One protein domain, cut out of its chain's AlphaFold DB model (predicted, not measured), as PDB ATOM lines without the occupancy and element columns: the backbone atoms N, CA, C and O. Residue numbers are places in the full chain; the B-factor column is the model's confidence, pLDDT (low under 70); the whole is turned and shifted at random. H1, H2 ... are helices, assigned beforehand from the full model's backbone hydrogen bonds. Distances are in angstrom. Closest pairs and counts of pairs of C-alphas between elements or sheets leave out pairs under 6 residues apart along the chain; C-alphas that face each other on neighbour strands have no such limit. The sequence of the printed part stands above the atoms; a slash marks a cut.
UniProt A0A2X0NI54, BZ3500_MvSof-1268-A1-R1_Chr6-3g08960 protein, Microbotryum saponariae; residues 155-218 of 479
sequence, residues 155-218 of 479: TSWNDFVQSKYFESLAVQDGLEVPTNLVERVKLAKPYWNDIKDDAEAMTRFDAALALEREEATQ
ATOM      1  N   THR A 155     -17.879  -6.048 -20.207       58.28
ATOM      2  CA  THR A 155     -19.305  -6.214 -20.437       58.28
ATOM      3  C   THR A 155     -19.416  -7.189 -21.583       58.28
ATOM      4  O   THR A 155     -18.802  -6.976 -22.627       58.28
ATOM      5  N   SER A 156     -20.200  -8.247 -21.399       70.88
ATOM      6  CA  SER A 156     -20.449  -9.233 -22.446       70.88
ATOM      7  C   SER A 156     -20.959  -8.567 -23.732       70.88
ATOM      8  O   SER A 156     -20.600  -9.008 -24.809       70.88
ATOM      9  N   TRP A 157     -21.623  -7.409 -23.628       77.69
ATOM     10  CA  TRP A 157     -21.874  -6.458 -24.721       77.69
ATOM     11  C   TRP A 157     -20.620  -5.984 -25.489       77.69
ATOM     12  O   TRP A 157     -20.586  -6.091 -26.711       77.69
ATOM     13  N   ASN A 158     -19.598  -5.436 -24.817       78.62
ATOM     14  CA  ASN A 158     -18.380  -4.953 -25.483       78.62
ATOM     15  C   ASN A 158     -17.589  -6.104 -26.118       78.62
ATOM     16  O   ASN A 158     -17.097  -5.956 -27.236       78.62
ATOM     17  N   ASP A 159     -17.486  -7.232 -25.409       80.12
ATOM     18  CA  ASP A 159     -16.841  -8.445 -25.917       80.12
ATOM     19  C   ASP A 159     -17.623  -8.987 -27.132       80.12
ATOM     20  O   ASP A 159     -17.024  -9.297 -28.159       80.12
ATOM     21  N   PHE A 160     -18.960  -9.002 -27.076       82.38
ATOM     22  CA  PHE A 160     -19.840  -9.414 -28.174       82.38
ATOM     23  C   PHE A 160     -19.662  -8.542 -29.417       82.38
ATOM     24  O   PHE A 160     -19.402  -9.075 -30.494       82.38
ATOM     25  N   VAL A 161     -19.699  -7.210 -29.274       83.75
ATOM     26  CA  VAL A 161     -19.484  -6.255 -30.379       83.75
ATOM     27  C   VAL A 161     -18.160  -6.513 -31.113       83.75
ATOM     28  O   VAL A 161     -18.077  -6.252 -32.313       83.75
ATOM     29  N   GLN A 162     -17.125  -7.018 -30.432       80.31
ATOM     30  CA  GLN A 162     -15.805  -7.287 -31.022       80.31
ATOM     31  C   GLN A 162     -15.573  -8.755 -31.423       80.31
ATOM     32  O   GLN A 162     -14.642  -9.012 -32.180       80.31
ATOM     33  N   SER A 163     -16.412  -9.689 -30.971       81.69
ATOM     34  CA  SER A 163     -16.278 -11.128 -31.244       81.69
ATOM     35  C   SER A 163     -16.484 -11.512 -32.714       81.69
ATOM     36  O   SER A 163     -17.291 -10.897 -33.423       81.69
ATOM     37  N   LYS A 164     -15.836 -12.603 -33.140       84.50
ATOM     38  CA  LYS A 164     -16.181 -13.320 -34.383       84.50
ATOM     39  C   LYS A 164     -17.549 -13.993 -34.282       84.50
ATOM     40  O   LYS A 164     -18.194 -14.215 -35.304       84.50
ATOM     41  N   TYR A 165     -18.015 -14.323 -33.075       85.25
ATOM     42  CA  TYR A 165     -19.368 -14.845 -32.859       85.25
ATOM     43  C   TYR A 165     -20.451 -13.884 -33.385       85.25
ATOM     44  O   TYR A 165     -21.324 -14.302 -34.145       85.25
ATOM     45  N   PHE A 166     -20.353 -12.585 -33.080       88.19
ATOM     46  CA  PHE A 166     -21.235 -11.569 -33.670       88.19
ATOM     47  C   PHE A 166     -21.071 -11.470 -35.198       88.19
ATOM     48  O   PHE A 166     -22.071 -11.406 -35.910       88.19
ATOM     49  N   GLU A 167     -19.837 -11.511 -35.715       87.38
ATOM     50  CA  GLU A 167     -19.594 -11.510 -37.168       87.38
ATOM     51  C   GLU A 167     -20.242 -12.716 -37.859       87.38
ATOM     52  O   GLU A 167     -20.809 -12.577 -38.939       87.38
ATOM     53  N   SER A 168     -20.241 -13.876 -37.201       85.56
ATOM     54  CA  SER A 168     -20.872 -15.103 -37.692       85.56
ATOM     55  C   SER A 168     -22.396 -14.977 -37.771       85.56
ATOM     56  O   SER A 168     -22.980 -15.415 -38.758       85.56
ATOM     57  N   LEU A 169     -23.035 -14.364 -36.768       86.31
ATOM     58  CA  LEU A 169     -24.482 -14.113 -36.761       86.31
ATOM     59  C   LEU A 169     -24.891 -13.111 -37.850       86.31
ATOM     60  O   LEU A 169     -25.806 -13.382 -38.621       86.31
ATOM     61  N   ALA A 170     -24.176 -11.990 -37.968       86.62
ATOM     62  CA  ALA A 170     -24.450 -10.999 -39.008       86.62
ATOM     63  C   ALA A 170     -24.290 -11.593 -40.421       86.62
ATOM     64  O   ALA A 170     -25.146 -11.385 -41.277       86.62
ATOM     65  N   VAL A 171     -23.245 -12.398 -40.653       87.56
ATOM     66  CA  VAL A 171     -23.014 -13.069 -41.944       87.56
ATOM     67  C   VAL A 171     -24.057 -14.161 -42.232       87.56
ATOM     68  O   VAL A 171     -24.401 -14.355 -43.397       87.56
ATOM     69  N   GLN A 172     -24.606 -14.837 -41.215       86.31
ATOM     70  CA  GLN A 172     -25.726 -15.779 -41.390       86.31
ATOM     71  C   GLN A 172     -27.002 -15.080 -41.886       86.31
ATOM     72  O   GLN A 172     -27.687 -15.626 -42.750       86.31
ATOM     73  N   ASP A 173     -27.257 -13.848 -41.437       84.38
ATOM     74  CA  ASP A 173     -28.342 -12.990 -41.941       84.38
ATOM     75  C   ASP A 173     -27.993 -12.260 -43.259       84.38
ATOM     76  O   ASP A 173     -28.774 -11.448 -43.760       84.38
ATOM     77  N   GLY A 174     -26.818 -12.526 -43.843       82.75
ATOM     78  CA  GLY A 174     -26.354 -11.900 -45.086       82.75
ATOM     79  C   GLY A 174     -25.856 -10.456 -44.938       82.75
ATOM     80  O   GLY A 174     -25.758  -9.741 -45.936       82.75
ATOM     81  N   LEU A 175     -25.542 -10.010 -43.718       85.56
ATOM     82  CA  LEU A 175     -25.076  -8.657 -43.413       85.56
ATOM     83  C   LEU A 175     -23.546  -8.605 -43.266       85.56
ATOM     84  O   LEU A 175     -22.950  -9.297 -42.442       85.56
ATOM     85  N   GLU A 176     -22.901  -7.725 -44.032       84.62
ATOM     86  CA  GLU A 176     -21.472  -7.434 -43.889       84.62
ATOM     87  C   GLU A 176     -21.225  -6.542 -42.659       84.62
ATOM     88  O   GLU A 176     -21.881  -5.512 -42.481       84.62
ATOM     89  N   VAL A 177     -20.281  -6.923 -41.790       83.25
ATOM     90  CA  VAL A 177     -20.016  -6.191 -40.541       83.25
ATOM     91  C   VAL A 177     -19.099  -4.985 -40.782       83.25
ATOM     92  O   VAL A 177     -17.947  -5.168 -41.180       83.25
ATOM     93  N   PRO A 178     -19.531  -3.747 -40.459       80.31
ATOM     94  CA  PRO A 178     -18.700  -2.562 -40.636       80.31
ATOM     95  C   PRO A 178     -17.421  -2.597 -39.794       80.31
ATOM     96  O   PRO A 178     -17.437  -2.920 -38.604       80.31
ATOM     97  N   THR A 179     -16.311  -2.149 -40.383       76.56
ATOM     98  CA  THR A 179     -15.051  -1.891 -39.661       76.56
ATOM     99  C   THR A 179     -15.122  -0.631 -38.787       76.56
ATOM    100  O   THR A 179     -14.345  -0.478 -37.844       76.56
ATOM    101  N   ASN A 180     -16.076   0.266 -39.056       79.69
ATOM    102  CA  ASN A 180     -16.351   1.441 -38.239       79.69
ATOM    103  C   ASN A 180     -17.099   1.050 -36.954       79.69
ATOM    104  O   ASN A 180     -18.254   0.620 -36.989       79.69
ATOM    105  N   LEU A 181     -16.461   1.276 -35.802       75.38
ATOM    106  CA  LEU A 181     -17.000   0.931 -34.485       75.38
ATOM    107  C   LEU A 181     -18.393   1.528 -34.214       75.38
ATOM    108  O   LEU A 181     -19.208   0.871 -33.574       75.38
ATOM    109  N   VAL A 182     -18.700   2.735 -34.701       73.94
ATOM    110  CA  VAL A 182     -20.004   3.389 -34.455       73.94
ATOM    111  C   VAL A 182     -21.137   2.697 -35.218       73.94
ATOM    112  O   VAL A 182     -22.272   2.652 -34.743       73.94
ATOM    113  N   GLU A 183     -20.843   2.145 -36.390       72.31
ATOM    114  CA  GLU A 183     -21.805   1.425 -37.231       72.31
ATOM    115  C   GLU A 183     -21.931  -0.026 -36.766       72.31
ATOM    116  O   GLU A 183     -23.045  -0.511 -36.565       72.31
ATOM    117  N   ARG A 184     -20.804  -0.662 -36.431       83.75
ATOM    118  CA  ARG A 184     -20.740  -1.980 -35.786       83.75
ATOM    119  C   ARG A 184     -21.534  -2.030 -34.473       83.75
ATOM    120  O   ARG A 184     -22.303  -2.958 -34.258       83.75
ATOM    121  N   VAL A 185     -21.438  -0.990 -33.637       81.56
ATOM    122  CA  VAL A 185     -22.228  -0.830 -32.397       81.56
ATOM    123  C   VAL A 185     -23.731  -0.662 -32.656       81.56
ATOM    124  O   VAL A 185     -24.536  -1.086 -31.828       81.56
ATOM    125  N   LYS A 186     -24.142  -0.066 -33.785       84.12
ATOM    126  CA  LYS A 186     -25.565  -0.017 -34.175       84.12
ATOM    127  C   LYS A 186     -26.049  -1.395 -34.627       84.12
ATOM    128  O   LYS A 186     -27.106  -1.823 -34.174       84.12
ATOM    129  N   LEU A 187     -25.264  -2.079 -35.464       86.50
ATOM    130  CA  LEU A 187     -25.591  -3.390 -36.034       86.50
ATOM    131  C   LEU A 187     -25.646  -4.503 -34.978       86.50
ATOM    132  O   LEU A 187     -26.571  -5.300 -34.991       86.50
ATOM    133  N   ALA A 188     -24.719  -4.522 -34.017       85.31
ATOM    134  CA  ALA A 188     -24.698  -5.509 -32.932       85.31
ATOM    135  C   ALA A 188     -25.850  -5.352 -31.920       85.31
ATOM    136  O   ALA A 188     -26.126  -6.259 -31.136       85.31
ATOM    137  N   LYS A 189     -26.519  -4.193 -31.896       87.69
ATOM    138  CA  LYS A 189     -27.526  -3.865 -30.883       87.69
ATOM    139  C   LYS A 189     -28.797  -4.733 -30.926       87.69
ATOM    140  O   LYS A 189     -29.223  -5.094 -29.831       87.69
ATOM    141  N   PRO A 190     -29.433  -5.052 -32.076       86.19
ATOM    142  CA  PRO A 190     -30.509  -6.049 -32.137       86.19
ATOM    143  C   PRO A 190     -30.057  -7.399 -31.571       86.19
ATOM    144  O   PRO A 190     -30.489  -7.722 -30.472       86.19
ATOM    145  N   TYR A 191     -29.080  -8.067 -32.201       86.06
ATOM    146  CA  TYR A 191     -28.562  -9.378 -31.777       86.06
ATOM    147  C   TYR A 191     -28.248  -9.472 -30.280       86.06
ATOM    148  O   TYR A 191     -28.574 -10.458 -29.625       86.06
ATOM    149  N   TRP A 192     -27.642  -8.427 -29.704       87.56
ATOM    150  CA  TRP A 192     -27.371  -8.387 -28.270       87.56
ATOM    151  C   TRP A 192     -28.640  -8.410 -27.408       87.56
ATOM    152  O   TRP A 192     -28.647  -9.022 -26.345       87.56
ATOM    153  N   ASN A 193     -29.721  -7.749 -27.830       86.81
ATOM    154  CA  ASN A 193     -30.995  -7.820 -27.114       86.81
ATOM    155  C   ASN A 193     -31.628  -9.209 -27.169       86.81
ATOM    156  O   ASN A 193     -32.296  -9.563 -26.202       86.81
ATOM    157  N   ASP A 194     -31.381  -9.961 -28.238       83.88
ATOM    158  CA  ASP A 194     -31.927 -11.302 -28.427       83.88
ATOM    159  C   ASP A 194     -31.155 -12.342 -27.593       83.88
ATOM    160  O   ASP A 194     -31.770 -13.192 -26.952       83.88
ATOM    161  N   ILE A 195     -29.817 -12.239 -27.510       84.62
ATOM    162  CA  ILE A 195     -28.989 -13.215 -26.767       84.62
ATOM    163  C   ILE A 195     -28.784 -12.906 -25.277       84.62
ATOM    164  O   ILE A 195     -28.468 -13.816 -24.516       84.62
ATOM    165  N   LYS A 196     -28.900 -11.646 -24.827       81.00
ATOM    166  CA  LYS A 196     -28.503 -11.249 -23.452       81.00
ATOM    167  C   LYS A 196     -29.318 -11.920 -22.339       81.00
ATOM    168  O   LYS A 196     -28.803 -12.068 -21.232       81.00
ATOM    169  N   ASP A 197     -30.575 -12.257 -22.631       80.62
ATOM    170  CA  ASP A 197     -31.544 -12.814 -21.680       80.62
ATOM    171  C   ASP A 197     -31.766 -14.332 -21.905       80.62
ATOM    172  O   ASP A 197     -32.428 -14.977 -21.092       80.62
ATOM    173  N   ASP A 198     -31.178 -14.922 -22.960       85.00
ATOM    174  CA  ASP A 198     -31.158 -16.371 -23.210       85.00
ATOM    175  C   ASP A 198     -29.864 -17.007 -22.670       85.00
ATOM    176  O   ASP A 198     -28.751 -16.729 -23.122       85.00
ATOM    177  N   ALA A 199     -30.017 -17.919 -21.708       79.00
ATOM    178  CA  ALA A 199     -28.907 -18.645 -21.102       79.00
ATOM    179  C   ALA A 199     -28.191 -19.599 -22.078       79.00
ATOM    180  O   ALA A 199     -26.988 -19.837 -21.920       79.00
ATOM    181  N   GLU A 200     -28.878 -20.142 -23.088       82.62
ATOM    182  CA  GLU A 200     -28.239 -21.006 -24.083       82.62
ATOM    183  C   GLU A 200     -27.466 -20.196 -25.131       82.62
ATOM    184  O   GLU A 200     -26.329 -20.541 -25.455       82.62
ATOM    185  N   ALA A 201     -28.020 -19.092 -25.645       81.25
ATOM    186  CA  ALA A 201     -27.272 -18.183 -26.515       81.25
ATOM    187  C   ALA A 201     -26.057 -17.565 -25.801       81.25
ATOM    188  O   ALA A 201     -24.962 -17.554 -26.367       81.25
ATOM    189  N   MET A 202     -26.201 -17.138 -24.540       81.75
ATOM    190  CA  MET A 202     -25.083 -16.605 -23.750       81.75
ATOM    191  C   MET A 202     -23.967 -17.640 -23.544       81.75
ATOM    192  O   MET A 202     -22.792 -17.310 -23.686       81.75
ATOM    193  N   THR A 203     -24.304 -18.905 -23.270       84.12
ATOM    194  CA  THR A 203     -23.288 -19.964 -23.105       84.12
ATOM    195  C   THR A 203     -22.636 -20.386 -24.425       84.12
ATOM    196  O   THR A 203     -21.448 -20.712 -24.428       84.12
ATOM    197  N   ARG A 204     -23.349 -20.312 -25.559       82.00
ATOM    198  CA  ARG A 204     -22.756 -20.453 -26.907       82.00
ATOM    199  C   ARG A 204     -21.775 -19.316 -27.213       82.00
ATOM    200  O   ARG A 204     -20.684 -19.585 -27.717       82.00
ATOM    201  N   PHE A 205     -22.128 -18.078 -26.865       84.69
ATOM    202  CA  PHE A 205     -21.252 -16.911 -26.986       84.69
ATOM    203  C   PHE A 205     -19.993 -17.036 -26.108       84.69
ATOM    204  O   PHE A 205     -18.886 -16.920 -26.631       84.69
ATOM    205  N   ASP A 206     -20.136 -17.343 -24.813       79.06
ATOM    206  CA  ASP A 206     -19.001 -17.529 -23.891       79.06
ATOM    207  C   ASP A 206     -18.033 -18.627 -24.380       79.06
ATOM    208  O   ASP A 206     -16.812 -18.473 -24.279       79.06
ATOM    209  N   ALA A 207     -18.559 -19.720 -24.946       83.62
ATOM    210  CA  ALA A 207     -17.756 -20.806 -25.508       83.62
ATOM    211  C   ALA A 207     -16.999 -20.393 -26.785       83.62
ATOM    212  O   ALA A 207     -15.808 -20.683 -26.911       83.62
ATOM    213  N   ALA A 208     -17.651 -19.677 -27.708       83.44
ATOM    214  CA  ALA A 208     -16.997 -19.139 -28.903       83.44
ATOM    215  C   ALA A 208     -15.896 -18.127 -28.532       83.44
ATOM    216  O   ALA A 208     -14.771 -18.212 -29.023       83.44
ATOM    217  N   LEU A 209     -16.185 -17.235 -27.583       80.19
ATOM    218  CA  LEU A 209     -15.259 -16.218 -27.088       80.19
ATOM    219  C   LEU A 209     -14.044 -16.823 -26.354       80.19
ATOM    220  O   LEU A 209     -12.962 -16.233 -26.361       80.19
ATOM    221  N   ALA A 210     -14.187 -17.996 -25.729       76.94
ATOM    222  CA  ALA A 210     -13.055 -18.754 -25.191       76.94
ATOM    223  C   ALA A 210     -12.147 -19.292 -26.313       76.94
ATOM    224  O   ALA A 210     -10.931 -19.113 -26.253       76.94
ATOM    225  N   LEU A 211     -12.735 -19.864 -27.369       79.94
ATOM    226  CA  LEU A 211     -12.012 -20.395 -28.531       79.94
ATOM    227  C   LEU A 211     -11.256 -19.280 -29.283       79.94
ATOM    228  O   LEU A 211     -10.063 -19.418 -29.552       79.94
ATOM    229  N   GLU A 212     -11.895 -18.127 -29.514       81.69
ATOM    230  CA  GLU A 212     -11.259 -16.927 -30.093       81.69
ATOM    231  C   GLU A 212     -10.025 -16.465 -29.289       81.69
ATOM    232  O   GLU A 212      -9.014 -16.041 -29.857       81.69
ATOM    233  N   ARG A 213     -10.080 -16.569 -27.953       75.00
ATOM    234  CA  ARG A 213      -8.958 -16.231 -27.061       75.00
ATOM    235  C   ARG A 213      -7.827 -17.256 -27.155       75.00
ATOM    236  O   ARG A 213      -6.662 -16.857 -27.168       75.00
ATOM    237  N   GLU A 214      -8.139 -18.545 -27.262       73.25
ATOM    238  CA  GLU A 214      -7.129 -19.592 -27.453       73.25
ATOM    239  C   GLU A 214      -6.400 -19.432 -28.796       73.25
ATOM    240  O   GLU A 214      -5.165 -19.371 -28.803       73.25
ATOM    241  N   GLU A 215      -7.122 -19.232 -29.904       72.19
ATOM    242  CA  GLU A 215      -6.544 -18.927 -31.225       72.19
ATOM    243  C   GLU A 215      -5.580 -17.733 -31.176       72.19
ATOM    244  O   GLU A 215      -4.456 -17.812 -31.683       72.19
ATOM    245  N   ALA A 216      -5.977 -16.635 -30.523       63.97
ATOM    246  CA  ALA A 216      -5.145 -15.440 -30.399       63.97
ATOM    247  C   ALA A 216      -3.828 -15.717 -29.646       63.97
ATOM    248  O   ALA A 216      -2.771 -15.197 -30.028       63.97
ATOM    249  N   THR A 217      -3.849 -16.568 -28.611       62.53
ATOM    250  CA  THR A 217      -2.614 -16.973 -27.915       62.53
ATOM    251  C   THR A 217      -1.720 -17.864 -28.775       62.53
ATOM    252  O   THR A 217      -0.501 -17.674 -28.763       62.53
ATOM    253  N   GLN A 218      -2.293 -18.778 -29.563       63.81
ATOM    254  CA  GLN A 218      -1.540 -19.663 -30.457       63.81
ATOM    255  C   GLN A 218      -0.896 -18.880 -31.611       63.81
ATOM    256  O   GLN A 218       0.308 -19.012 -31.840       63.81
TER     257      GLN A 218
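What this domain is: This is residues 155 to 218 of the 479 residues of the protein "BZ3500_MvSof-1268-A1-R1_Chr6-3g08960 protein" of Microbotryum saponariae (UniProt A0A2X0NI54). The longer helices H3 and H4 make a V, and the short H1 and H2 lie between its arms. The 64 printed residues hold four named helices, H1 to H4 in order, and no named strand: all helix. The whole is compact, radius of gyration of the C-alphas 11.5 A, spanning 28 by 27 by 22 A.

How they stand to each other: Start at H1, residues 156 to 162, which touches H3, residues 181 to 195, at 46 degrees, a steep tilt; the closest C-alphas, Val 161 and Ala 188, are 5.9 A apart. Next, H2, residues 164 to 172, touches residues 205 to 212 of H4, residues 199 to 218; the closest C-alphas, Tyr 165 and Ala 208, are 6.3 A apart. Every O i to N i+4 pair is within hydrogen-bond range in H1, H2 and H4, and 8 of 11 in H3.

Where its parts are: Find C-alpha 156 at (-20.449, -9.233, -22.446), where H1 begins, 9.9 A long; H2 spans 12.1 A, H3 20.1 A. H4 runs 28.9 A to C-alpha 218 at (-1.540, -19.663, -30.457).

The domain as a whole: The printed part has no cut and no long link; pLDDT is under 70 at residues 155 and 216 to 218.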